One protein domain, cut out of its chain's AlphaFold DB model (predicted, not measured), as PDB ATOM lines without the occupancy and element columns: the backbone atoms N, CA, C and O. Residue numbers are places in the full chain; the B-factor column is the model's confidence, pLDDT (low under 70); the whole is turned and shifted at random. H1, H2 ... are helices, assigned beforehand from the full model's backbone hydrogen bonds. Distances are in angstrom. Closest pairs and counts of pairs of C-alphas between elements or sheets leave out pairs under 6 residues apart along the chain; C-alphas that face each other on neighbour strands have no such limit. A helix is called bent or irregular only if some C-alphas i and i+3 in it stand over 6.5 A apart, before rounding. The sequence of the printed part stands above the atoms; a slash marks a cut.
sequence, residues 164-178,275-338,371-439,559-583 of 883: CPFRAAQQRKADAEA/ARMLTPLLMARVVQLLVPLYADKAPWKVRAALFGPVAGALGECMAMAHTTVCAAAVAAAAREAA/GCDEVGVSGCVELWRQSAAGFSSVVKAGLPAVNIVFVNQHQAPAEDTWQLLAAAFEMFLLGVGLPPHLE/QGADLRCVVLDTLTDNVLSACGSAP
ATOM      1  N   CYS A 164     -49.325  -1.615  17.548       89.25
ATOM      2  CA  CYS A 164     -50.267  -2.189  18.516       89.25
ATOM      3  C   CYS A 164     -51.600  -1.412  18.515       89.25
ATOM      4  O   CYS A 164     -51.837  -0.613  19.434       89.25
ATOM      5  N   PRO A 165     -52.469  -1.581  17.494       85.56
ATOM      6  CA  PRO A 165     -53.708  -0.814  17.348       85.56
ATOM      7  C   PRO A 165     -54.652  -0.985  18.540       85.56
ATOM      8  O   PRO A 165     -55.275  -0.017  18.981       85.56
ATOM      9  N   PHE A 166     -54.730  -2.194  19.101       85.00
ATOM     10  CA  PHE A 166     -55.626  -2.495  20.214       85.00
ATOM     11  C   PHE A 166     -55.138  -1.885  21.519       85.00
ATOM     12  O   PHE A 166     -55.930  -1.292  22.248       85.00
ATOM     13  N   ARG A 167     -53.829  -1.940  21.788       84.62
ATOM     14  CA  ARG A 167     -53.247  -1.269  22.961       84.62
ATOM     15  C   ARG A 167     -53.402   0.241  22.862       84.62
ATOM     16  O   ARG A 167     -53.748   0.882  23.846       84.62
ATOM     17  N   ALA A 168     -53.209   0.805  21.670       79.38
ATOM     18  CA  ALA A 168     -53.450   2.224  21.434       79.38
ATOM     19  C   ALA A 168     -54.929   2.591  21.649       79.38
ATOM     20  O   ALA A 168     -55.224   3.632  22.229       79.38
ATOM     21  N   ALA A 169     -55.874   1.746  21.225       78.75
ATOM     22  CA  ALA A 169     -57.298   1.939  21.499       78.75
ATOM     23  C   ALA A 169     -57.626   1.856  23.001       78.75
ATOM     24  O   ALA A 169     -58.295   2.741  23.529       78.75
ATOM     25  N   GLN A 170     -57.097   0.856  23.708       81.38
ATOM     26  CA  GLN A 170     -57.283   0.703  25.155       81.38
ATOM     27  C   GLN A 170     -56.687   1.871  25.944       81.38
ATOM     28  O   GLN A 170     -57.349   2.411  26.826       81.38
ATOM     29  N   GLN A 171     -55.474   2.305  25.595       80.38
ATOM     30  CA  GLN A 171     -54.835   3.451  26.238       80.38
ATOM     31  C   GLN A 171     -55.647   4.730  26.023       80.38
ATOM     32  O   GLN A 171     -55.837   5.496  26.961       80.38
ATOM     33  N   ARG A 172     -56.184   4.944  24.812       76.00
ATOM     34  CA  ARG A 172     -57.074   6.080  24.532       76.00
ATOM     35  C   ARG A 172     -58.314   6.056  25.413       76.00
ATOM     36  O   ARG A 172     -58.670   7.092  25.962       76.00
ATOM     37  N   LYS A 173     -58.936   4.889  25.571       79.12
ATOM     38  CA  LYS A 173     -60.093   4.725  26.451       79.12
ATOM     39  C   LYS A 173     -59.738   5.059  27.904       79.12
ATOM     40  O   LYS A 173     -60.422   5.874  28.511       79.12
ATOM     41  N   ALA A 174     -58.635   4.517  28.417       82.69
ATOM     42  CA  ALA A 174     -58.169   4.802  29.773       82.69
ATOM     43  C   ALA A 174     -57.861   6.298  29.986       82.69
ATOM     44  O   ALA A 174     -58.221   6.870  31.013       82.69
ATOM     45  N   ASP A 175     -57.242   6.952  29.002       77.81
ATOM     46  CA  ASP A 175     -56.920   8.379  29.078       77.81
ATOM     47  C   ASP A 175     -58.171   9.264  28.977       77.81
ATOM     48  O   ASP A 175     -58.260  10.279  29.670       77.81
ATOM     49  N   ALA A 176     -59.155   8.881  28.157       78.38
ATOM     50  CA  ALA A 176     -60.448   9.559  28.071       78.38
ATOM     51  C   ALA A 176     -61.239   9.423  29.383       78.38
ATOM     52  O   ALA A 176     -61.776  10.413  29.881       78.38
ATOM     53  N   GLU A 177     -61.243   8.233  29.988       85.38
ATOM     54  CA  GLU A 177     -61.839   7.982  31.305       85.38
ATOM     55  C   GLU A 177     -61.140   8.804  32.401       85.38
ATOM     56  O   GLU A 177     -61.808   9.445  33.216       85.38
ATOM     57  N   ALA A 178     -59.806   8.874  32.384       83.44
ATOM     58  CA  ALA A 178     -59.034   9.698  33.313       83.44
ATOM     59  C   ALA A 178     -59.307  11.203  33.128       83.44
ATOM     60  O   ALA A 178     -59.445  11.934  34.112       83.44
ATOM     61  N   ALA A 275     -56.384  13.081  18.004       46.41
ATOM     62  CA  ALA A 275     -55.030  13.393  17.579       46.41
ATOM     63  C   ALA A 275     -54.001  12.259  17.770       46.41
ATOM     64  O   ALA A 275     -52.847  12.377  17.352       46.41
ATOM     65  N   ARG A 276     -54.400  11.155  18.406       58.19
ATOM     66  CA  ARG A 276     -53.536  10.003  18.721       58.19
ATOM     67  C   ARG A 276     -53.719   8.833  17.764       58.19
ATOM     68  O   ARG A 276     -53.193   7.745  18.005       58.19
ATOM     69  N   MET A 277     -54.502   9.015  16.708       64.69
ATOM     70  CA  MET A 277     -54.835   7.916  15.821       64.69
ATOM     71  C   MET A 277     -53.714   7.653  14.835       64.69
ATOM     72  O   MET A 277     -53.562   8.322  13.816       64.69
ATOM     73  N   LEU A 278     -52.929   6.625  15.146       77.44
ATOM     74  CA  LEU A 278     -52.094   5.973  14.155       77.44
ATOM     75  C   LEU A 278     -53.034   5.425  13.076       77.44
ATOM     76  O   LEU A 278     -53.771   4.469  13.305       77.44
ATOM     77  N   THR A 279     -53.056   6.078  11.918       86.00
ATOM     78  CA  THR A 279     -53.894   5.637  10.804       86.00
ATOM     79  C   THR A 279     -53.416   4.265  10.309       86.00
ATOM     80  O   THR A 279     -52.218   3.968  10.391       86.00
ATOM     81  N   PRO A 280     -54.296   3.420   9.742       88.44
ATOM     82  CA  PRO A 280     -53.894   2.112   9.220       88.44
ATOM     83  C   PRO A 280     -52.776   2.225   8.173       88.44
ATOM     84  O   PRO A 280     -51.863   1.409   8.125       88.44
ATOM     85  N   LEU A 281     -52.781   3.307   7.388       88.50
ATOM     86  CA  LEU A 281     -51.736   3.599   6.407       88.50
ATOM     87  C   LEU A 281     -50.391   3.943   7.045       88.50
ATOM     88  O   LEU A 281     -49.351   3.545   6.519       88.50
ATOM     89  N   LEU A 282     -50.389   4.658   8.172       90.88
ATOM     90  CA  LEU A 282     -49.163   4.913   8.923       90.88
ATOM     91  C   LEU A 282     -48.583   3.600   9.433       90.88
ATOM     92  O   LEU A 282     -47.403   3.335   9.213       90.88
ATOM     93  N   MET A 283     -49.423   2.754  10.034       93.25
ATOM     94  CA  MET A 283     -49.015   1.422  10.471       93.25
ATOM     95  C   MET A 283     -48.482   0.599   9.295       93.25
ATOM     96  O   MET A 283     -47.421  -0.003   9.413       93.25
ATOM     97  N   ALA A 284     -49.118   0.650   8.121       93.94
ATOM     98  CA  ALA A 284     -48.643  -0.063   6.936       93.94
ATOM     99  C   ALA A 284     -47.230   0.393   6.523       93.94
ATOM    100  O   ALA A 284     -46.379  -0.432   6.185       93.94
ATOM    101  N   ARG A 285     -46.933   1.700   6.609       94.81
ATOM    102  CA  ARG A 285     -45.573   2.226   6.380       94.81
ATOM    103  C   ARG A 285     -44.589   1.819   7.470       94.81
ATOM    104  O   ARG A 285     -43.440   1.519   7.154       94.81
ATOM    105  N   VAL A 286     -45.029   1.766   8.726       95.25
ATOM    106  CA  VAL A 286     -44.218   1.248   9.835       95.25
ATOM    107  C   VAL A 286     -43.881  -0.228   9.603       95.25
ATOM    108  O   VAL A 286     -42.724  -0.592   9.778       95.25
ATOM    109  N   VAL A 287     -44.815  -1.059   9.125       96.56
ATOM    110  CA  VAL A 287     -44.547  -2.463   8.753       96.56
ATOM    111  C   VAL A 287     -43.509  -2.553   7.633       96.56
ATOM    112  O   VAL A 287     -42.532  -3.293   7.762       96.56
ATOM    113  N   GLN A 288     -43.673  -1.763   6.566       95.75
ATOM    114  CA  GLN A 288     -42.725  -1.713   5.443       95.75
ATOM    115  C   GLN A 288     -41.310  -1.311   5.877       95.75
ATOM    116  O   GLN A 288     -40.341  -1.714   5.239       95.75
ATOM    117  N   LEU A 289     -41.183  -0.531   6.953       95.00
ATOM    118  CA  LEU A 289     -39.897  -0.170   7.536       95.00
ATOM    119  C   LEU A 289     -39.373  -1.245   8.503       95.00
ATOM    120  O   LEU A 289     -38.206  -1.625   8.437       95.00
ATOM    121  N   LEU A 290     -40.228  -1.741   9.397       96.19
ATOM    122  CA  LEU A 290     -39.876  -2.693  10.448       96.19
ATOM    123  C   LEU A 290     -39.385  -4.022   9.878       96.19
ATOM    124  O   LEU A 290     -38.387  -4.557  10.358       96.19
ATOM    125  N   VAL A 291     -40.064  -4.557   8.863       96.94
ATOM    126  CA  VAL A 291     -39.799  -5.911   8.359       96.94
ATOM    127  C   VAL A 291     -38.400  -6.033   7.740       96.94
ATOM    128  O   VAL A 291     -37.671  -6.921   8.177       96.94
ATOM    129  N   PRO A 292     -37.957  -5.166   6.804       96.31
ATOM    130  CA  PRO A 292     -36.599  -5.248   6.259       96.31
ATOM    131  C   PRO A 292     -35.526  -4.960   7.314       96.31
ATOM    132  O   PRO A 292     -34.477  -5.602   7.336       96.31
ATOM    133  N   LEU A 293     -35.789  -4.025   8.235       94.50
ATOM    134  CA  LEU A 293     -34.870  -3.745   9.339       94.50
ATOM    135  C   LEU A 293     -34.687  -4.971  10.237       94.50
ATOM    136  O   LEU A 293     -33.558  -5.326  10.570       94.50
ATOM    137  N   TYR A 294     -35.778  -5.646  10.591       96.25
ATOM    138  CA  TYR A 294     -35.737  -6.862  11.390       96.25
ATOM    139  C   TYR A 294     -35.083  -8.018  10.623       96.25
ATOM    140  O   TYR A 294     -34.135  -8.620  11.122       96.25
ATOM    141  N   ALA A 295     -35.566  -8.331   9.419       96.12
ATOM    142  CA  ALA A 295     -35.153  -9.515   8.670       96.12
ATOM    143  C   ALA A 295     -33.712  -9.406   8.147       96.12
ATOM    144  O   ALA A 295     -32.921 -10.331   8.345       96.12
ATOM    145  N   ASP A 296     -33.347  -8.262   7.559       95.00
ATOM    146  CA  ASP A 296     -32.105  -8.128   6.792       95.00
ATOM    147  C   ASP A 296     -30.973  -7.456   7.576       95.00
ATOM    148  O   ASP A 296     -29.798  -7.727   7.315       95.00
ATOM    149  N   LYS A 297     -31.297  -6.552   8.510       93.06
ATOM    150  CA  LYS A 297     -30.299  -5.687   9.169       93.06
ATOM    151  C   LYS A 297     -30.041  -6.042  10.628       93.06
ATOM    152  O   LYS A 297     -28.892  -5.978  11.066       93.06
ATOM    153  N   ALA A 298     -31.070  -6.425  11.380       93.31
ATOM    154  CA  ALA A 298     -30.930  -6.682  12.806       93.31
ATOM    155  C   ALA A 298     -30.013  -7.894  13.065       93.31
ATOM    156  O   ALA A 298     -30.158  -8.931  12.413       93.31
ATOM    157  N   PRO A 299     -29.090  -7.830  14.039       94.06
ATOM    158  CA  PRO A 299     -28.295  -8.989  14.430       94.06
ATOM    159  C   PRO A 299     -29.185 -10.152  14.888       94.06
ATOM    160  O   PRO A 299     -30.200  -9.940  15.550       94.06
ATOM    161  N   TRP A 300     -28.781 -11.397  14.618       94.69
ATOM    162  CA  TRP A 300     -29.598 -12.575  14.946       94.69
ATOM    163  C   TRP A 300     -29.969 -12.664  16.439       94.69
ATOM    164  O   TRP A 300     -31.089 -13.040  16.759       94.69
ATOM    165  N   LYS A 301     -29.076 -12.252  17.354       94.25
ATOM    166  CA  LYS A 301     -29.372 -12.198  18.800       94.25
ATOM    167  C   LYS A 301     -30.534 -11.253  19.112       94.25
ATOM    168  O   LYS A 301     -31.376 -11.561  19.945       94.25
ATOM    169  N   VAL A 302     -30.577 -10.114  18.422       95.12
ATOM    170  CA  VAL A 302     -31.649  -9.127  18.575       95.12
ATOM    171  C   VAL A 302     -32.942  -9.649  17.958       95.12
ATOM    172  O   VAL A 302     -33.989  -9.531  18.587       95.12
ATOM    173  N   ARG A 303     -32.867 -10.288  16.780       96.56
ATOM    174  CA  ARG A 303     -34.025 -10.970  16.182       96.56
ATOM    175  C   ARG A 303     -34.629 -11.977  17.155       96.56
ATOM    176  O   ARG A 303     -35.810 -11.892  17.445       96.56
ATOM    177  N   ALA A 304     -33.816 -12.864  17.727       95.50
ATOM    178  CA  ALA A 304     -34.291 -13.854  18.689       95.50
ATOM    179  C   ALA A 304     -34.981 -13.212  19.906       95.50
ATOM    180  O   ALA A 304     -36.072 -13.627  20.277       95.50
ATOM    181  N   ALA A 305     -34.382 -12.163  20.483       95.00
ATOM    182  CA  ALA A 305     -34.923 -11.476  21.658       95.00
ATOM    183  C   ALA A 305     -36.225 -10.695  21.391       95.00
ATOM    184  O   ALA A 305     -36.991 -10.445  22.317       95.00
ATOM    185  N   LEU A 306     -36.465 -10.274  20.147       96.56
ATOM    186  CA  LEU A 306     -37.610  -9.433  19.776       96.56
ATOM    187  C   LEU A 306     -38.601 -10.126  18.852       96.56
ATOM    188  O   LEU A 306     -39.576  -9.502  18.440       96.56
ATOM    189  N   PHE A 307     -38.379 -11.402  18.550       96.88
ATOM    190  CA  PHE A 307     -39.246 -12.171  17.674       96.88
ATOM    191  C   PHE A 307     -40.693 -12.163  18.176       96.88
ATOM    192  O   PHE A 307     -41.584 -11.784  17.423       96.88
ATOM    193  N   GLY A 308     -40.915 -12.485  19.456       95.44
ATOM    194  CA  GLY A 308     -42.245 -12.493  20.077       95.44
ATOM    195  C   GLY A 308     -42.957 -11.138  19.989       95.44
ATOM    196  O   GLY A 308     -44.037 -11.073  19.406       95.44
ATOM    197  N   PRO A 309     -42.364 -10.037  20.495       95.69
ATOM    198  CA  PRO A 309     -42.957  -8.702  20.401       95.69
ATOM    199  C   PRO A 309     -43.272  -8.242  18.971       95.69
ATOM    200  O   PRO A 309     -44.341  -7.684  18.735       95.69
ATOM    201  N   VAL A 310     -42.371  -8.482  18.009       96.88
ATOM    202  CA  VAL A 310     -42.577  -8.076  16.606       96.88
ATOM    203  C   VAL A 310     -43.663  -8.926  15.945       96.88
ATOM    204  O   VAL A 310     -44.549  -8.378  15.292       96.88
ATOM    205  N   ALA A 311     -43.633 -10.250  16.130       96.44
ATOM    206  CA  ALA A 311     -44.651 -11.153  15.598       96.44
ATOM    207  C   ALA A 311     -46.031 -10.868  16.211       96.44
ATOM    208  O   ALA A 311     -47.018 -10.826  15.482       96.44
ATOM    209  N   GLY A 312     -46.089 -10.606  17.521       94.81
ATOM    210  CA  GLY A 312     -47.309 -10.226  18.229       94.81
ATOM    211  C   GLY A 312     -47.907  -8.920  17.709       94.81
ATOM    212  O   GLY A 312     -49.092  -8.883  17.397       94.81
ATOM    213  N   ALA A 313     -47.090  -7.876  17.528       95.31
ATOM    214  CA  ALA A 313     -47.559  -6.596  16.992       95.31
ATOM    215  C   ALA A 313     -48.085  -6.725  15.549       95.31
ATOM    216  O   ALA A 313     -49.152  -6.215  15.221       95.31
ATOM    217  N   LEU A 314     -47.392  -7.487  14.695       96.25
ATOM    218  CA  LEU A 314     -47.894  -7.799  13.353       96.25
ATOM    219  C   LEU A 314     -49.194  -8.617  13.409       96.25
ATOM    220  O   LEU A 314     -50.100  -8.352  12.626       96.25
ATOM    221  N   GLY A 315     -49.310  -9.557  14.351       94.31
ATOM    222  CA  GLY A 315     -50.543 -10.287  14.647       94.31
ATOM    223  C   GLY A 315     -51.717  -9.362  14.965       94.31
ATOM    224  O   GLY A 315     -52.771  -9.486  14.341       94.31
ATOM    225  N   GLU A 316     -51.514  -8.387  15.858       93.06
ATOM    226  CA  GLU A 316     -52.524  -7.374  16.193       93.06
ATOM    227  C   GLU A 316     -52.942  -6.559  14.953       93.06
ATOM    228  O   GLU A 316     -54.137  -6.393  14.694       93.06
ATOM    229  N   CYS A 317     -51.984  -6.096  14.137       93.75
ATOM    230  CA  CYS A 317     -52.288  -5.391  12.887       93.75
ATOM    231  C   CYS A 317     -53.077  -6.251  11.900       93.75
ATOM    232  O   CYS A 317     -53.997  -5.757  11.249       93.75
ATOM    233  N   MET A 318     -52.735  -7.533  11.768       92.12
ATOM    234  CA  MET A 318     -53.460  -8.406  10.857       92.12
ATOM    235  C   MET A 318     -54.887  -8.699  11.347       92.12
ATOM    236  O   MET A 318     -55.800  -8.825  10.530       92.12
ATOM    237  N   ALA A 319     -55.096  -8.775  12.662       89.69
ATOM    238  CA  ALA A 319     -56.403  -9.027  13.264       89.69
ATOM    239  C   ALA A 319     -57.397  -7.871  13.058       89.69
ATOM    240  O   ALA A 319     -58.610  -8.086  13.096       89.69
ATOM    241  N   MET A 320     -56.918  -6.663  12.732       86.25
ATOM    242  CA  MET A 320     -57.790  -5.558  12.317       86.25
ATOM    243  C   MET A 320     -58.664  -5.903  11.104       86.25
ATOM    244  O   MET A 320     -59.754  -5.346  10.978       86.25
ATOM    245  N   ALA A 321     -58.248  -6.838  10.244       82.44
ATOM    246  CA  ALA A 321     -59.078  -7.290   9.128       82.44
ATOM    247  C   ALA A 321     -60.410  -7.897   9.595       82.44
ATOM    248  O   ALA A 321     -61.431  -7.707   8.940       82.44
ATOM    249  N   HIS A 322     -60.436  -8.578  10.746       78.69
ATOM    250  CA  HIS A 322     -61.689  -9.096  11.300       78.69
ATOM    251  C   HIS A 322     -62.596  -7.961  11.750       78.69
ATOM    252  O   HIS A 322     -63.784  -7.985  11.458       78.69
ATOM    253  N   THR A 323     -62.039  -6.914  12.361       76.44
ATOM    254  CA  THR A 323     -62.833  -5.764  12.818       76.44
ATOM    255  C   THR A 323     -63.474  -5.000  11.660       76.44
ATOM    256  O   THR A 323     -64.643  -4.630  11.746       76.44
ATOM    257  N   THR A 324     -62.762  -4.825  10.541       73.06
ATOM    258  CA  THR A 324     -63.307  -4.134   9.364       73.06
ATOM    259  C   THR A 324     -64.335  -4.977   8.625       73.06
ATOM    260  O   THR A 324     -65.375  -4.450   8.233       73.06
ATOM    261  N   VAL A 325     -64.086  -6.282   8.472       67.31
ATOM    262  CA  VAL A 325     -65.053  -7.213   7.875       67.31
ATOM    263  C   VAL A 325     -66.319  -7.287   8.729       67.31
ATOM    264  O   VAL A 325     -67.420  -7.235   8.185       67.31
ATOM    265  N   CYS A 326     -66.188  -7.319  10.057       61.84
ATOM    266  CA  CYS A 326     -67.334  -7.316  10.966       61.84
ATOM    267  C   CYS A 326     -68.115  -6.009  10.900       61.84
ATOM    268  O   CYS A 326     -69.335  -6.045  10.769       61.84
ATOM    269  N   ALA A 327     -67.430  -4.865  10.913       69.50
ATOM    270  CA  ALA A 327     -68.081  -3.567  10.764       69.50
ATOM    271  C   ALA A 327     -68.841  -3.467   9.430       69.50
ATOM    272  O   ALA A 327     -69.994  -3.034   9.407       69.50
ATOM    273  N   ALA A 328     -68.241  -3.930   8.329       70.62
ATOM    274  CA  ALA A 328     -68.882  -3.946   7.016       70.62
ATOM    275  C   ALA A 328     -70.099  -4.887   6.968       70.62
ATOM    276  O   ALA A 328     -71.135  -4.516   6.414       70.62
ATOM    277  N   ALA A 329     -70.003  -6.072   7.577       64.38
ATOM    278  CA  ALA A 329     -71.103  -7.032   7.656       64.38
ATOM    279  C   ALA A 329     -72.269  -6.502   8.507       64.38
ATOM    280  O   ALA A 329     -73.421  -6.594   8.088       64.38
ATOM    281  N   VAL A 330     -71.981  -5.881   9.656       66.75
ATOM    282  CA  VAL A 330     -72.994  -5.234  10.506       66.75
ATOM    283  C   VAL A 330     -73.661  -4.075   9.763       66.75
ATOM    284  O   VAL A 330     -74.886  -3.967   9.768       66.75
ATOM    285  N   ALA A 331     -72.887  -3.253   9.048       73.19
ATOM    286  CA  ALA A 331     -73.427  -2.168   8.231       73.19
ATOM    287  C   ALA A 331     -74.271  -2.675   7.045       73.19
ATOM    288  O   ALA A 331     -75.263  -2.047   6.675       73.19
ATOM    289  N   ALA A 332     -73.906  -3.802   6.427       71.00
ATOM    290  CA  ALA A 332     -74.712  -4.444   5.389       71.00
ATOM    291  C   ALA A 332     -76.033  -4.987   5.959       71.00
ATOM    292  O   ALA A 332     -77.096  -4.647   5.442       71.00
ATOM    293  N   ALA A 333     -75.984  -5.719   7.077       70.56
ATOM    294  CA  ALA A 333     -77.171  -6.246   7.751       70.56
ATOM    295  C   ALA A 333     -78.122  -5.129   8.223       70.56
ATOM    296  O   ALA A 333     -79.338  -5.245   8.083       70.56
ATOM    297  N   ALA A 334     -77.581  -4.012   8.723       71.38
ATOM    298  CA  ALA A 334     -78.373  -2.844   9.099       71.38
ATOM    299  C   ALA A 334     -79.084  -2.207   7.890       71.38
ATOM    300  O   ALA A 334     -80.247  -1.818   7.998       71.38
ATOM    301  N   ARG A 335     -78.418  -2.140   6.726       78.38
ATOM    302  CA  ARG A 335     -79.019  -1.642   5.477       78.38
ATOM    303  C   ARG A 335     -80.120  -2.566   4.957       78.38
ATOM    304  O   ARG A 335     -81.169  -2.070   4.557       78.38
ATOM    305  N   GLU A 336     -79.919  -3.881   5.005       77.75
ATOM    306  CA  GLU A 336     -80.949  -4.860   4.628       77.75
ATOM    307  C   GLU A 336     -82.171  -4.788   5.554       77.75
ATOM    308  O   GLU A 336     -83.306  -4.765   5.075       77.75
ATOM    309  N   ALA A 337     -81.958  -4.666   6.869       74.56
ATOM    310  CA  ALA A 337     -83.039  -4.490   7.836       74.56
ATOM    311  C   ALA A 337     -83.816  -3.180   7.608       74.56
ATOM    312  O   ALA A 337     -85.047  -3.169   7.686       74.56
ATOM    313  N   ALA A 338     -83.118  -2.086   7.279       77.88
ATOM    314  CA  ALA A 338     -83.747  -0.812   6.935       77.88
ATOM    315  C   ALA A 338     -84.557  -0.899   5.628       77.88
ATOM    316  O   ALA A 338     -85.675  -0.385   5.565       77.88
ATOM    317  N   GLY A 371     -63.487   6.975  11.280       51.34
ATOM    318  CA  GLY A 371     -63.061   7.002   9.883       51.34
ATOM    319  C   GLY A 371     -63.183   5.668   9.144       51.34
ATOM    320  O   GLY A 371     -62.367   5.402   8.263       51.34
ATOM    321  N   CYS A 372     -64.223   4.863   9.403       53.28
ATOM    322  CA  CYS A 372     -64.679   3.812   8.472       53.28
ATOM    323  C   CYS A 372     -65.216   4.366   7.130       53.28
ATOM    324  O   CYS A 372     -66.046   3.731   6.482       53.28
ATOM    325  N   ASP A 373     -64.741   5.530   6.693       67.81
ATOM    326  CA  ASP A 373     -64.907   6.002   5.327       67.81
ATOM    327  C   ASP A 373     -64.172   5.043   4.374       67.81
ATOM    328  O   ASP A 373     -63.273   4.297   4.781       67.81
ATOM    329  N   GLU A 374     -64.504   5.074   3.083       71.06
ATOM    330  CA  GLU A 374     -63.904   4.190   2.066       71.06
ATOM    331  C   GLU A 374     -62.364   4.180   2.103       71.06
ATOM    332  O   GLU A 374     -61.713   3.158   1.860       71.06
ATOM    333  N   VAL A 375     -61.761   5.310   2.482       67.81
ATOM    334  CA  VAL A 375     -60.307   5.454   2.585       67.81
ATOM    335  C   VAL A 375     -59.724   4.743   3.810       67.81
ATOM    336  O   VAL A 375     -58.627   4.182   3.727       67.81
ATOM    337  N   GLY A 376     -60.464   4.689   4.919       76.19
ATOM    338  CA  GLY A 376     -60.100   3.881   6.082       76.19
ATOM    339  C   GLY A 376     -60.101   2.390   5.753       76.19
ATOM    340  O   GLY A 376     -59.153   1.681   6.100       76.19
ATOM    341  N   VAL A 377     -61.099   1.926   4.992       80.69
ATOM    342  CA  VAL A 377     -61.190   0.525   4.541       80.69
ATOM    343  C   VAL A 377     -59.993   0.155   3.664       80.69
ATOM    344  O   VAL A 377     -59.329  -0.848   3.929       80.69
ATOM    345  N   SER A 378     -59.664   0.990   2.673       83.94
ATOM    346  CA  SER A 378     -58.491   0.789   1.808       83.94
ATOM    347  C   SER A 378     -57.185   0.733   2.615       83.94
ATOM    348  O   SER A 378     -56.363  -0.169   2.427       83.94
ATOM    349  N   GLY A 379     -57.027   1.633   3.593       86.06
ATOM    350  CA  GLY A 379     -55.883   1.637   4.500       86.06
ATOM    351  C   GLY A 379     -55.759   0.365   5.342       86.06
ATOM    352  O   GLY A 379     -54.653  -0.151   5.502       86.06
ATOM    353  N   CYS A 380     -56.871  -0.163   5.855       86.50
ATOM    354  CA  CYS A 380     -56.886  -1.413   6.617       86.50
ATOM    355  C   CYS A 380     -56.535  -2.630   5.751       86.50
ATOM    356  O   CYS A 380     -55.800  -3.501   6.212       86.50
ATOM    357  N   VAL A 381     -57.012  -2.686   4.503       86.12
ATOM    358  CA  VAL A 381     -56.662  -3.766   3.564       86.12
ATOM    359  C   VAL A 381     -55.167  -3.745   3.246       86.12
ATOM    360  O   VAL A 381     -54.519  -4.794   3.262       86.12
ATOM    361  N   GLU A 382     -54.596  -2.563   3.005       89.88
ATOM    362  CA  GLU A 382     -53.159  -2.431   2.756       89.88
ATOM    363  C   GLU A 382     -52.335  -2.779   4.002       89.88
ATOM    364  O   GLU A 382     -51.373  -3.541   3.903       89.88
ATOM    365  N   LEU A 383     -52.734  -2.300   5.185       92.12
ATOM    366  CA  LEU A 383     -52.104  -2.685   6.450       92.12
ATOM    367  C   LEU A 383     -52.120  -4.200   6.635       92.12
ATOM    368  O   LEU A 383     -51.090  -4.787   6.966       92.12
ATOM    369  N   TRP A 384     -53.264  -4.832   6.404       90.75
ATOM    370  CA  TRP A 384     -53.424  -6.271   6.529       90.75
ATOM    371  C   TRP A 384     -52.495  -7.033   5.582       90.75
ATOM    372  O   TRP A 384     -51.748  -7.907   6.025       90.75
ATOM    373  N   ARG A 385     -52.462  -6.646   4.300       91.56
ATOM    374  CA  ARG A 385     -51.568  -7.232   3.292       91.56
ATOM    375  C   ARG A 385     -50.101  -7.103   3.685       91.56
ATOM    376  O   ARG A 385     -49.372  -8.097   3.664       91.56
ATOM    377  N   GLN A 386     -49.674  -5.897   4.050       94.56
ATOM    378  CA  GLN A 386     -48.293  -5.639   4.453       94.56
ATOM    379  C   GLN A 386     -47.936  -6.406   5.726       94.56
ATOM    380  O   GLN A 386     -46.849  -6.973   5.812       94.56
ATOM    381  N   SER A 387     -48.858  -6.487   6.686       95.31
ATOM    382  CA  SER A 387     -48.648  -7.202   7.947       95.31
ATOM    383  C   SER A 387     -48.548  -8.709   7.735       95.31
ATOM    384  O   SER A 387     -47.654  -9.319   8.306       95.31
ATOM    385  N   ALA A 388     -49.373  -9.305   6.870       93.25
ATOM    386  CA  ALA A 388     -49.311 -10.735   6.550       93.25
ATOM    387  C   ALA A 388     -48.013 -11.120   5.825       93.25
ATOM    388  O   ALA A 388     -47.324 -12.067   6.223       93.25
ATOM    389  N   ALA A 389     -47.625 -10.349   4.804       94.44
ATOM    390  CA  ALA A 389     -46.350 -10.547   4.113       94.44
ATOM    391  C   ALA A 389     -45.159 -10.332   5.065       94.44
ATOM    392  O   ALA A 389     -44.219 -11.133   5.107       94.44
ATOM    393  N   GLY A 390     -45.236  -9.275   5.874       95.81
ATOM    394  CA  GLY A 390     -44.259  -8.934   6.895       95.81
ATOM    395  C   GLY A 390     -44.090 -10.017   7.950       95.81
ATOM    396  O   GLY A 390     -42.964 -10.406   8.255       95.81
ATOM    397  N   PHE A 391     -45.198 -10.557   8.448       96.75
ATOM    398  CA  PHE A 391     -45.233 -11.618   9.447       96.75
ATOM    399  C   PHE A 391     -44.553 -12.887   8.927       96.75
ATOM    400  O   PHE A 391     -43.684 -13.430   9.608       96.75
ATOM    401  N   SER A 392     -44.846 -13.309   7.690       95.69
ATOM    402  CA  SER A 392     -44.157 -14.455   7.075       95.69
ATOM    403  C   SER A 392     -42.640 -14.246   6.998       95.69
ATOM    404  O   SER A 392     -41.868 -15.147   7.336       95.69
ATOM    405  N   SER A 393     -42.196 -13.044   6.613       96.62
ATOM    406  CA  SER A 393     -40.771 -12.690   6.566       96.62
ATOM    407  C   SER A 393     -40.119 -12.698   7.957       96.62
ATOM    408  O   SER A 393     -39.061 -13.303   8.152       96.62
ATOM    409  N   VAL A 394     -40.785 -12.109   8.957       97.38
ATOM    410  CA  VAL A 394     -40.328 -12.080  10.356       97.38
ATOM    411  C   VAL A 394     -40.216 -13.487  10.936       97.38
ATOM    412  O   VAL A 394     -39.219 -13.778  11.594       97.38
ATOM    413  N   VAL A 395     -41.174 -14.379  10.668       96.94
ATOM    414  CA  VAL A 395     -41.109 -15.788  11.091       96.94
ATOM    415  C   VAL A 395     -39.926 -16.498  10.436       96.94
ATOM    416  O   VAL A 395     -39.112 -17.095  11.140       96.94
ATOM    417  N   LYS A 396     -39.764 -16.372   9.115       96.00
ATOM    418  CA  LYS A 396     -38.665 -17.011   8.370       96.00
ATOM    419  C   LYS A 396     -37.279 -16.544   8.824       96.00
ATOM    420  O   LYS A 396     -36.355 -17.351   8.877       96.00
ATOM    421  N   ALA A 397     -37.123 -15.266   9.176       96.50
ATOM    422  CA  ALA A 397     -35.851 -14.712   9.645       96.50
ATOM    423  C   ALA A 397     -35.624 -14.880  11.162       96.50
ATOM    424  O   ALA A 397     -34.483 -15.012  11.620       96.50
ATOM    425  N   GLY A 398     -36.700 -14.834  11.948       96.69
ATOM    426  CA  GLY A 398     -36.684 -14.820  13.409       96.69
ATOM    427  C   GLY A 398     -36.610 -16.205  14.033       96.69
ATOM    428  O   GLY A 398     -35.797 -16.422  14.929       96.69
ATOM    429  N   LEU A 399     -37.395 -17.158  13.533       95.75
ATOM    430  CA  LEU A 399     -37.493 -18.490  14.125       95.75
ATOM    431  C   LEU A 399     -36.159 -19.259  14.116       95.75
ATOM    432  O   LEU A 399     -35.788 -19.806  15.158       95.75
ATOM    433  N   PRO A 400     -35.356 -19.234  13.028       95.81
ATOM    434  CA  PRO A 400     -34.014 -19.806  13.067       95.81
ATOM    435  C   PRO A 400     -33.129 -19.145  14.126       95.81
ATOM    436  O   PRO A 400     -32.344 -19.824  14.775       95.81
ATOM    437  N   ALA A 401     -33.267 -17.832  14.346       95.50
ATOM    438  CA  ALA A 401     -32.488 -17.125  15.357       95.50
ATOM    439  C   ALA A 401     -32.868 -17.552  16.785       95.50
ATOM    440  O   ALA A 401     -31.976 -17.756  17.607       95.50
ATOM    441  N   VAL A 402     -34.163 -17.743  17.061       95.00
ATOM    442  CA  VAL A 402     -34.659 -18.292  18.336       95.00
ATOM    443  C   VAL A 402     -34.104 -19.699  18.570       95.00
ATOM    444  O   VAL A 402     -33.554 -19.976  19.635       95.00
ATOM    445  N   ASN A 403     -34.146 -20.557  17.548       92.69
ATOM    446  CA  ASN A 403     -33.599 -21.910  17.636       92.69
ATOM    447  C   ASN A 403     -32.074 -21.919  17.840       92.69
ATOM    448  O   ASN A 403     -31.570 -22.726  18.615       92.69
ATOM    449  N   ILE A 404     -31.333 -20.991  17.224       93.56
ATOM    450  CA  ILE A 404     -29.888 -20.830  17.461       93.56
ATOM    451  C   ILE A 404     -29.605 -20.443  18.921       93.56
ATOM    452  O   ILE A 404     -28.657 -20.970  19.502       93.56
ATOM    453  N   VAL A 405     -30.393 -19.540  19.526       92.94
ATOM    454  CA  VAL A 405     -30.253 -19.202  20.959       92.94
ATOM    455  C   VAL A 405     -30.491 -20.443  21.815       92.94
ATOM    456  O   VAL A 405     -29.651 -20.764  22.653       92.94
ATOM    457  N   PHE A 406     -31.584 -21.162  21.557       91.44
ATOM    458  CA  PHE A 406     -31.953 -22.359  22.308       91.44
ATOM    459  C   PHE A 406     -30.859 -23.433  22.266       91.44
ATOM    460  O   PHE A 406     -30.427 -23.922  23.310       91.44
ATOM    461  N   VAL A 407     -30.359 -23.747  21.068       91.31
ATOM    462  CA  VAL A 407     -29.335 -24.782  20.871       91.31
ATOM    463  C   VAL A 407     -27.988 -24.369  21.468       91.31
ATOM    464  O   VAL A 407     -27.346 -25.182  22.124       91.31
ATOM    465  N   ASN A 408     -27.552 -23.120  21.271       93.31
ATOM    466  CA  ASN A 408     -26.200 -22.705  21.668       93.31
ATOM    467  C   ASN A 408     -26.078 -22.283  23.134       93.31
ATOM    468  O   ASN A 408     -24.992 -22.376  23.699       93.31
ATOM    469  N   GLN A 409     -27.138 -21.734  23.727       91.00
ATOM    470  CA  GLN A 409     -27.091 -21.206  25.095       91.00
ATOM    471  C   GLN A 409     -27.751 -22.141  26.104       91.00
ATOM    472  O   GLN A 409     -27.661 -21.876  27.299       91.00
ATOM    473  N   HIS A 410     -28.431 -23.199  25.640       87.75
ATOM    474  CA  HIS A 410     -29.311 -24.038  26.462       87.75
ATOM    475  C   HIS A 410     -30.328 -23.219  27.276       87.75
ATOM    476  O   HIS A 410     -30.849 -23.678  28.290       87.75
ATOM    477  N   GLN A 411     -30.602 -21.989  26.839       86.62
ATOM    478  CA  GLN A 411     -31.619 -21.132  27.417       86.62
ATOM    479  C   GLN A 411     -32.897 -21.388  26.644       86.62
ATOM    480  O   GLN A 411     -32.944 -21.174  25.430       86.62
ATOM    481  N   ALA A 412     -33.924 -21.862  27.350       81.50
ATOM    482  CA  ALA A 412     -35.267 -21.893  26.800       81.50
ATOM    483  C   ALA A 412     -35.593 -20.492  26.256       81.50
ATOM    484  O   ALA A 412     -35.296 -19.500  26.936       81.50
ATOM    485  N   PRO A 413     -36.145 -20.376  25.034       80.50
ATOM    486  CA  PRO A 413     -36.669 -19.095  24.594       80.50
ATOM    487  C   PRO A 413     -37.656 -18.594  25.647       80.50
ATOM    488  O   PRO A 413     -38.346 -19.406  26.266       80.50
ATOM    489  N   ALA A 414     -37.704 -17.276  25.863       84.94
ATOM    490  CA  ALA A 414     -38.670 -16.694  26.788       84.94
ATOM    491  C   ALA A 414     -40.054 -17.259  26.453       84.94
ATOM    492  O   ALA A 414     -40.461 -17.187  25.290       84.94
ATOM    493  N   GLU A 415     -40.719 -17.862  27.438       83.56
ATOM    494  CA  GLU A 415     -41.975 -18.601  27.265       83.56
ATOM    495  C   GLU A 415     -43.021 -17.758  26.517       83.56
ATOM    496  O   GLU A 415     -43.659 -18.220  25.567       83.56
ATOM    497  N   ASP A 416     -43.048 -16.465  26.840       91.00
ATOM    498  CA  ASP A 416     -43.841 -15.420  26.198       91.00
ATOM    499  C   ASP A 416     -43.698 -15.395  24.668       91.00
ATOM    500  O   ASP A 416     -44.640 -15.057  23.963       91.00
ATOM    501  N   THR A 417     -42.543 -15.765  24.109       93.19
ATOM    502  CA  THR A 417     -42.283 -15.720  22.659       93.19
ATOM    503  C   THR A 417     -43.211 -16.655  21.894       93.19
ATOM    504  O   THR A 417     -43.814 -16.265  20.894       93.19
ATOM    505  N   TRP A 418     -43.330 -17.894  22.370       94.62
ATOM    506  CA  TRP A 418     -44.174 -18.910  21.753       94.62
ATOM    507  C   TRP A 418     -45.653 -18.633  22.013       94.62
ATOM    508  O   TRP A 418     -46.470 -18.792  21.106       94.62
ATOM    509  N   GLN A 419     -45.986 -18.143  23.210       95.06
ATOM    510  CA  GLN A 419     -47.347 -17.734  23.554       95.06
ATOM    511  C   GLN A 419     -47.827 -16.557  22.690       95.06
ATOM    512  O   GLN A 419     -48.928 -16.610  22.146       95.06
ATOM    513  N   LEU A 420     -46.991 -15.529  22.496       94.31
ATOM    514  CA  LEU A 420     -47.288 -14.388  21.626       94.31
ATOM    515  C   LEU A 420     -47.434 -14.813  20.163       94.31
ATOM    516  O   LEU A 420     -48.302 -14.295  19.465       94.31
ATOM    517  N   LEU A 421     -46.623 -15.769  19.700       95.94
ATOM    518  CA  LEU A 421     -46.748 -16.309  18.348       95.94
ATOM    519  C   LEU A 421     -48.066 -17.075  18.164       95.94
ATOM    520  O   LEU A 421     -48.760 -16.855  17.174       95.94
ATOM    521  N   ALA A 422     -48.428 -17.942  19.113       96.19
ATOM    522  CA  ALA A 422     -49.699 -18.663  19.083       96.19
ATOM    523  C   ALA A 422     -50.892 -17.697  19.119       96.19
ATOM    524  O   ALA A 422     -51.772 -17.797  18.268       96.19
ATOM    525  N   ALA A 423     -50.865 -16.704  20.013       95.00
ATOM    526  CA  ALA A 423     -51.886 -15.662  20.086       95.00
ATOM    527  C   ALA A 423     -51.993 -14.864  18.774       95.00
ATOM    528  O   ALA A 423     -53.096 -14.560  18.332       95.00
ATOM    529  N   ALA A 424     -50.871 -14.564  18.110       94.75
ATOM    530  CA  ALA A 424     -50.881 -13.899  16.807       94.75
ATOM    531  C   ALA A 424     -51.589 -14.737  15.730       94.75
ATOM    532  O   ALA A 424     -52.370 -14.190  14.952       94.75
ATOM    533  N   PHE A 425     -51.362 -16.056  15.693       95.62
ATOM    534  CA  PHE A 425     -52.070 -16.952  14.773       95.62
ATOM    535  C   PHE A 425     -53.550 -17.122  15.124       95.62
ATOM    536  O   PHE A 425     -54.374 -17.123  14.215       95.62
ATOM    537  N   GLU A 426     -53.898 -17.233  16.408       94.19
ATOM    538  CA  GLU A 426     -55.287 -17.310  16.883       94.19
ATOM    539  C   GLU A 426     -56.068 -16.037  16.516       94.19
ATOM    540  O   GLU A 426     -57.119 -16.117  15.876       94.19
ATOM    541  N   MET A 427     -55.513 -14.860  16.819       90.06
ATOM    542  CA  MET A 427     -56.103 -13.570  16.447       90.06
ATOM    543  C   MET A 427     -56.251 -13.432  14.932       90.06
ATOM    544  O   MET A 427     -57.265 -12.934  14.446       90.06
ATOM    545  N   PHE A 428     -55.259 -13.883  14.163       89.31
ATOM    546  CA  PHE A 428     -55.273 -13.717  12.716       89.31
ATOM    547  C   PHE A 428     -56.173 -14.710  11.981       89.31
ATOM    548  O   PHE A 428     -56.991 -14.303  11.158       89.31
ATOM    549  N   LEU A 429     -55.999 -16.009  12.218       90.31
ATOM    550  CA  LEU A 429     -56.696 -17.047  11.459       90.31
ATOM    551  C   LEU A 429     -58.120 -17.249  11.973       90.31
ATOM    552  O   LEU A 429     -58.994 -17.551  11.168       90.31
ATOM    553  N   LEU A 430     -58.356 -17.037  13.273       88.81
ATOM    554  CA  LEU A 430     -59.641 -17.331  13.916       88.81
ATOM    555  C   LEU A 430     -60.377 -16.094  14.436       88.81
ATOM    556  O   LEU A 430     -61.542 -16.202  14.803       88.81
ATOM    557  N   GLY A 431     -59.714 -14.936  14.535       88.44
ATOM    558  CA  GLY A 431     -60.299 -13.769  15.206       88.44
ATOM    559  C   GLY A 431     -60.445 -13.950  16.723       88.44
ATOM    560  O   GLY A 431     -61.222 -13.235  17.351       88.44
ATOM    561  N   VAL A 432     -59.726 -14.905  17.325       89.56
ATOM    562  CA  VAL A 432     -59.795 -15.216  18.764       89.56
ATOM    563  C   VAL A 432     -58.810 -14.349  19.547       89.56
ATOM    564  O   VAL A 432     -57.700 -14.109  19.087       89.56
ATOM    565  N   GLY A 433     -59.188 -13.897  20.746       87.12
ATOM    566  CA  GLY A 433     -58.328 -13.054  21.587       87.12
ATOM    567  C   GLY A 433     -58.334 -11.577  21.187       87.12
ATOM    568  O   GLY A 433     -57.471 -10.813  21.621       87.12
ATOM    569  N   LEU A 434     -59.306 -11.166  20.367       87.31
ATOM    570  CA  LEU A 434     -59.611  -9.757  20.170       87.31
ATOM    571  C   LEU A 434     -60.054  -9.137  21.508       87.31
ATOM    572  O   LEU A 434     -60.635  -9.820  22.348       87.31
ATOM    573  N   PRO A 435     -59.798  -7.841  21.744       84.12
ATOM    574  CA  PRO A 435     -60.360  -7.154  22.900       84.12
ATOM    575  C   PRO A 435     -61.890  -7.328  22.964       84.12
ATOM    576  O   PRO A 435     -62.524  -7.273  21.917       84.12
ATOM    577  N   PRO A 436     -62.518  -7.412  24.150       80.38
ATOM    578  CA  PRO A 436     -63.943  -7.760  24.297       80.38
ATOM    579  C   PRO A 436     -64.922  -6.774  23.636       80.38
ATOM    580  O   PRO A 436     -66.073  -7.106  23.397       80.38
ATOM    581  N   HIS A 437     -64.478  -5.552  23.330       74.50
ATOM    582  CA  HIS A 437     -65.268  -4.571  22.575       74.50
ATOM    583  C   HIS A 437     -65.213  -4.788  21.052       74.50
ATOM    584  O   HIS A 437     -65.962  -4.160  20.315       74.50
ATOM    585  N   LEU A 438     -64.304  -5.645  20.586       72.75
ATOM    586  CA  LEU A 438     -64.093  -6.035  19.190       72.75
ATOM    587  C   LEU A 438     -64.344  -7.526  18.963       72.75
ATOM    588  O   LEU A 438     -64.387  -7.953  17.810       72.75
ATOM    589  N   GLU A 439     -64.481  -8.315  20.032       74.31
ATOM    590  CA  GLU A 439     -65.004  -9.670  19.931       74.31
ATOM    591  C   GLU A 439     -66.361  -9.590  19.243       74.31
ATOM    592  O   GLU A 439     -67.238  -8.823  19.655       74.31
ATOM    593  N   GLN A 559     -54.892 -11.469  -3.646       71.81
ATOM    594  CA  GLN A 559     -56.218 -11.217  -3.097       71.81
ATOM    595  C   GLN A 559     -56.244 -11.627  -1.620       71.81
ATOM    596  O   GLN A 559     -55.355 -12.318  -1.123       71.81
ATOM    597  N   GLY A 560     -57.263 -11.187  -0.878       65.00
ATOM    598  CA  GLY A 560     -57.329 -11.450   0.559       65.00
ATOM    599  C   GLY A 560     -57.322 -12.937   0.935       65.00
ATOM    600  O   GLY A 560     -56.695 -13.322   1.923       65.00
ATOM    601  N   ALA A 561     -57.963 -13.781   0.123       69.25
ATOM    602  CA  ALA A 561     -57.936 -15.230   0.310       69.25
ATOM    603  C   ALA A 561     -56.498 -15.778   0.252       69.25
ATOM    604  O   ALA A 561     -56.102 -16.540   1.132       69.25
ATOM    605  N   ASP A 562     -55.684 -15.296  -0.692       81.00
ATOM    606  CA  ASP A 562     -54.292 -15.723  -0.868       81.00
ATOM    607  C   ASP A 562     -53.433 -15.418   0.368       81.00
ATOM    608  O   ASP A 562     -52.537 -16.184   0.717       81.00
ATOM    609  N   LEU A 563     -53.712 -14.319   1.076       86.25
ATOM    610  CA  LEU A 563     -52.934 -13.925   2.252       86.25
ATOM    611  C   LEU A 563     -53.160 -14.856   3.446       86.25
ATOM    612  O   LEU A 563     -52.197 -15.206   4.131       86.25
ATOM    613  N   ARG A 564     -54.405 -15.294   3.684       89.00
ATOM    614  CA  ARG A 564     -54.689 -16.296   4.726       89.00
ATOM    615  C   ARG A 564     -53.966 -17.606   4.425       89.00
ATOM    616  O   ARG A 564     -53.386 -18.187   5.340       89.00
ATOM    617  N   CYS A 565     -53.919 -18.012   3.155       91.12
ATOM    618  CA  CYS A 565     -53.147 -19.172   2.707       91.12
ATOM    619  C   CYS A 565     -51.653 -18.999   3.001       91.12
ATOM    620  O   CYS A 565     -51.051 -19.871   3.611       91.12
ATOM    621  N   VAL A 566     -51.060 -17.848   2.665       91.50
ATOM    622  CA  VAL A 566     -49.630 -17.581   2.920       91.50
ATOM    623  C   VAL A 566     -49.280 -17.662   4.409       91.50
ATOM    624  O   VAL A 566     -48.213 -18.167   4.776       91.50
ATOM    625  N   VAL A 567     -50.147 -17.163   5.291       93.75
ATOM    626  CA  VAL A 567     -49.908 -17.233   6.741       93.75
ATOM    627  C   VAL A 567     -50.142 -18.646   7.276       93.75
ATOM    628  O   VAL A 567     -49.348 -19.101   8.098       93.75
ATOM    629  N   LEU A 568     -51.154 -19.362   6.779       95.44
ATOM    630  CA  LEU A 568     -51.361 -20.777   7.089       95.44
ATOM    631  C   LEU A 568     -50.151 -21.623   6.661       95.44
ATOM    632  O   LEU A 568     -49.646 -22.411   7.452       95.44
ATOM    633  N   ASP A 569     -49.616 -21.386   5.468       95.62
ATOM    634  CA  ASP A 569     -48.404 -22.037   4.964       95.62
ATOM    635  C   ASP A 569     -47.185 -21.668   5.817       95.62
ATOM    636  O   ASP A 569     -46.307 -22.483   6.091       95.62
ATOM    637  N   THR A 570     -47.131 -20.428   6.308       96.25
ATOM    638  CA  THR A 570     -46.085 -20.009   7.245       96.25
ATOM    639  C   THR A 570     -46.184 -20.791   8.559       96.25
ATOM    640  O   THR A 570     -45.161 -21.283   9.048       96.25
ATOM    641  N   LEU A 571     -47.392 -20.947   9.108       96.44
ATOM    642  CA  LEU A 571     -47.659 -21.749  10.304       96.44
ATOM    643  C   LEU A 571     -47.231 -23.206  10.099       96.44
ATOM    644  O   LEU A 571     -46.480 -23.745  10.910       96.44
ATOM    645  N   THR A 572     -47.655 -23.837   9.008       95.56
ATOM    646  CA  THR A 572     -47.429 -25.272   8.781       95.56
ATOM    647  C   THR A 572     -45.987 -25.569   8.390       95.56
ATOM    648  O   THR A 572     -45.389 -26.514   8.903       95.56
ATOM    649  N   ASP A 573     -45.402 -24.764   7.503       95.50
ATOM    650  CA  ASP A 573     -44.133 -25.091   6.840       95.50
ATOM    651  C   ASP A 573     -42.920 -24.504   7.540       95.50
ATOM    652  O   ASP A 573     -41.819 -25.022   7.360       95.50
ATOM    653  N   ASN A 574     -43.098 -23.450   8.341       95.12
ATOM    654  CA  ASN A 574     -41.993 -22.799   9.046       95.12
ATOM    655  C   ASN A 574     -42.122 -22.963  10.559       95.12
ATOM    656  O   ASN A 574     -41.144 -23.311  11.210       95.12
ATOM    657  N   VAL A 575     -43.307 -22.723  11.129       95.44
ATOM    658  CA  VAL A 575     -43.475 -22.750  12.590       95.44
ATOM    659  C   VAL A 575     -43.565 -24.178  13.101       95.44
ATOM    660  O   VAL A 575     -42.707 -24.599  13.871       95.44
ATOM    661  N   LEU A 576     -44.555 -24.946  12.644       95.38
ATOM    662  CA  LEU A 576     -44.768 -26.321  13.096       95.38
ATOM    663  C   LEU A 576     -43.633 -27.262  12.670       95.38
ATOM    664  O   LEU A 576     -43.352 -28.229  13.372       95.38
ATOM    665  N   SER A 577     -42.915 -26.945  11.590       93.00
ATOM    666  CA  SER A 577     -41.732 -27.709  11.180       93.00
ATOM    667  C   SER A 577     -40.497 -27.459  12.055       93.00
ATOM    668  O   SER A 577     -39.638 -28.330  12.164       93.00
ATOM    669  N   ALA A 578     -40.405 -26.291  12.699       91.38
ATOM    670  CA  ALA A 578     -39.250 -25.876  13.494       91.38
ATOM    671  C   ALA A 578     -39.580 -25.652  14.985       91.38
ATOM    672  O   ALA A 578     -38.777 -25.055  15.708       91.38
ATOM    673  N   CYS A 579     -40.731 -26.141  15.461       90.56
ATOM    674  CA  CYS A 579     -41.224 -25.959  16.833       90.56
ATOM    675  C   CYS A 579     -40.628 -26.935  17.866       90.56
ATOM    676  O   CYS A 579     -41.199 -27.133  18.941       90.56
ATOM    677  N   GLY A 580     -39.455 -27.514  17.583       88.94
ATOM    678  CA  GLY A 580     -38.780 -28.455  18.489       88.94
ATOM    679  C   GLY A 580     -38.419 -27.864  19.850       88.94
ATOM    680  O   GLY A 580     -38.334 -28.593  20.830       88.94
ATOM    681  N   SER A 581     -38.258 -26.543  19.927       88.44
ATOM    682  CA  SER A 581     -38.001 -25.803  21.167       88.44
ATOM    683  C   SER A 581     -39.267 -25.231  21.823       88.44
ATOM    684  O   SER A 581     -39.172 -24.618  22.886       88.44
ATOM    685  N   ALA A 582     -40.444 -25.394  21.209       92.31
ATOM    686  CA  ALA A 582     -41.702 -24.905  21.767       92.31
ATOM    687  C   ALA A 582     -42.195 -25.811  22.914       92.31
ATOM    688  O   ALA A 582     -41.958 -27.020  22.885       92.31
ATOM    689  N   PRO A 583     -42.915 -25.279  23.914       94.62
ATOM    690  CA  PRO A 583     -43.654 -26.105  24.866       94.62
ATOM    691  C   PRO A 583     -44.752 -26.935  24.175       94.62
ATOM    692  O   PRO A 583     -45.354 -26.482  23.195       94.62
TER     693      PRO A 583
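This is residues 164 to 178, 275 to 338, 371 to 439 and 559 to 583 of the 883 residues of an uncharacterized protein of Monoraphidium neglectum (UniProt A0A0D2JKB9). Picture an elongated up-and-down bundle of five helices, H2 to H6, each running against the one before it, with the long H3 and H4 at its core. Residues 329 to 338 of H3 stick out at one end, and residues 173 to 178 of H1 stick out sideways. The printed part has 173 residues with six named helices, H1 to H6 in chain order, and no named strand: all helix, compact, radius of gyration of the C-alphas 17.2 A, spans 62 by 39 by 28 A.

Begin at H1, residues 165 to 178, which only just touches H3, residues 300 to 338, with 3 pairs of C-alphas within 8 A, the closest Pro 165 and Cys 317 at 6.5 A; residues 165 to 166 alone touch it, about perpendicular at 75 degrees. H2, residues 280 to 297, makes a helical hairpin with H3, the hub. H4, residues 374 to 409, touches H3, closest C-alphas Ala 304 and Val 402 at 4.5 A, and H2, closest Ala 284 and Leu 383 at 4.4 A. H5, residues 415 to 430, touches residues 307 to 319 of H3 alone, closest C-alphas Gly 308 and Thr 417 at 4.1 A. H6, residues 560 to 575, touches residues 385 to 399 of H4 alone, closest C-alphas Ser 392 and Thr 570 at 5.9 A, the same way at a shallow tilt of 7 degrees. In H1, H5 and H6 every O i to N i+4 pair is within hydrogen-bond range; in H2 13 of 14, H3 30 of 35, H4 30 of 32.

Find C-alpha 165 at (-53.708, -0.814, 17.348), where H1 begins, 19.8 A long. H2 measures 24.9 A, H3 56.0 A, H4 50.3 A and H5 22.2 A. H3 has a kink of 53 degrees near residue 307 and is irregular, C-alphas 305 and 308 being 7.6 A apart. H6, 21.5 A, ends at C-alpha 575, (-43.475, -22.750, 12.590).

The C-alphas farthest apart, Ala 338 and Asn 408, stand 63.3 A apart. Look for three cuts, with C-alpha gaps of 16.7 A from 178 to 275, 22.3 A from 338 to 371 and 24.7 A from 439 to 559. Of the links printed whole, H2 to H3 and H4 to H5 are tight. Mean pLDDT of the printed part is 87.1; 14 residues are under 70, among them 275 to 277 and 371 to 373.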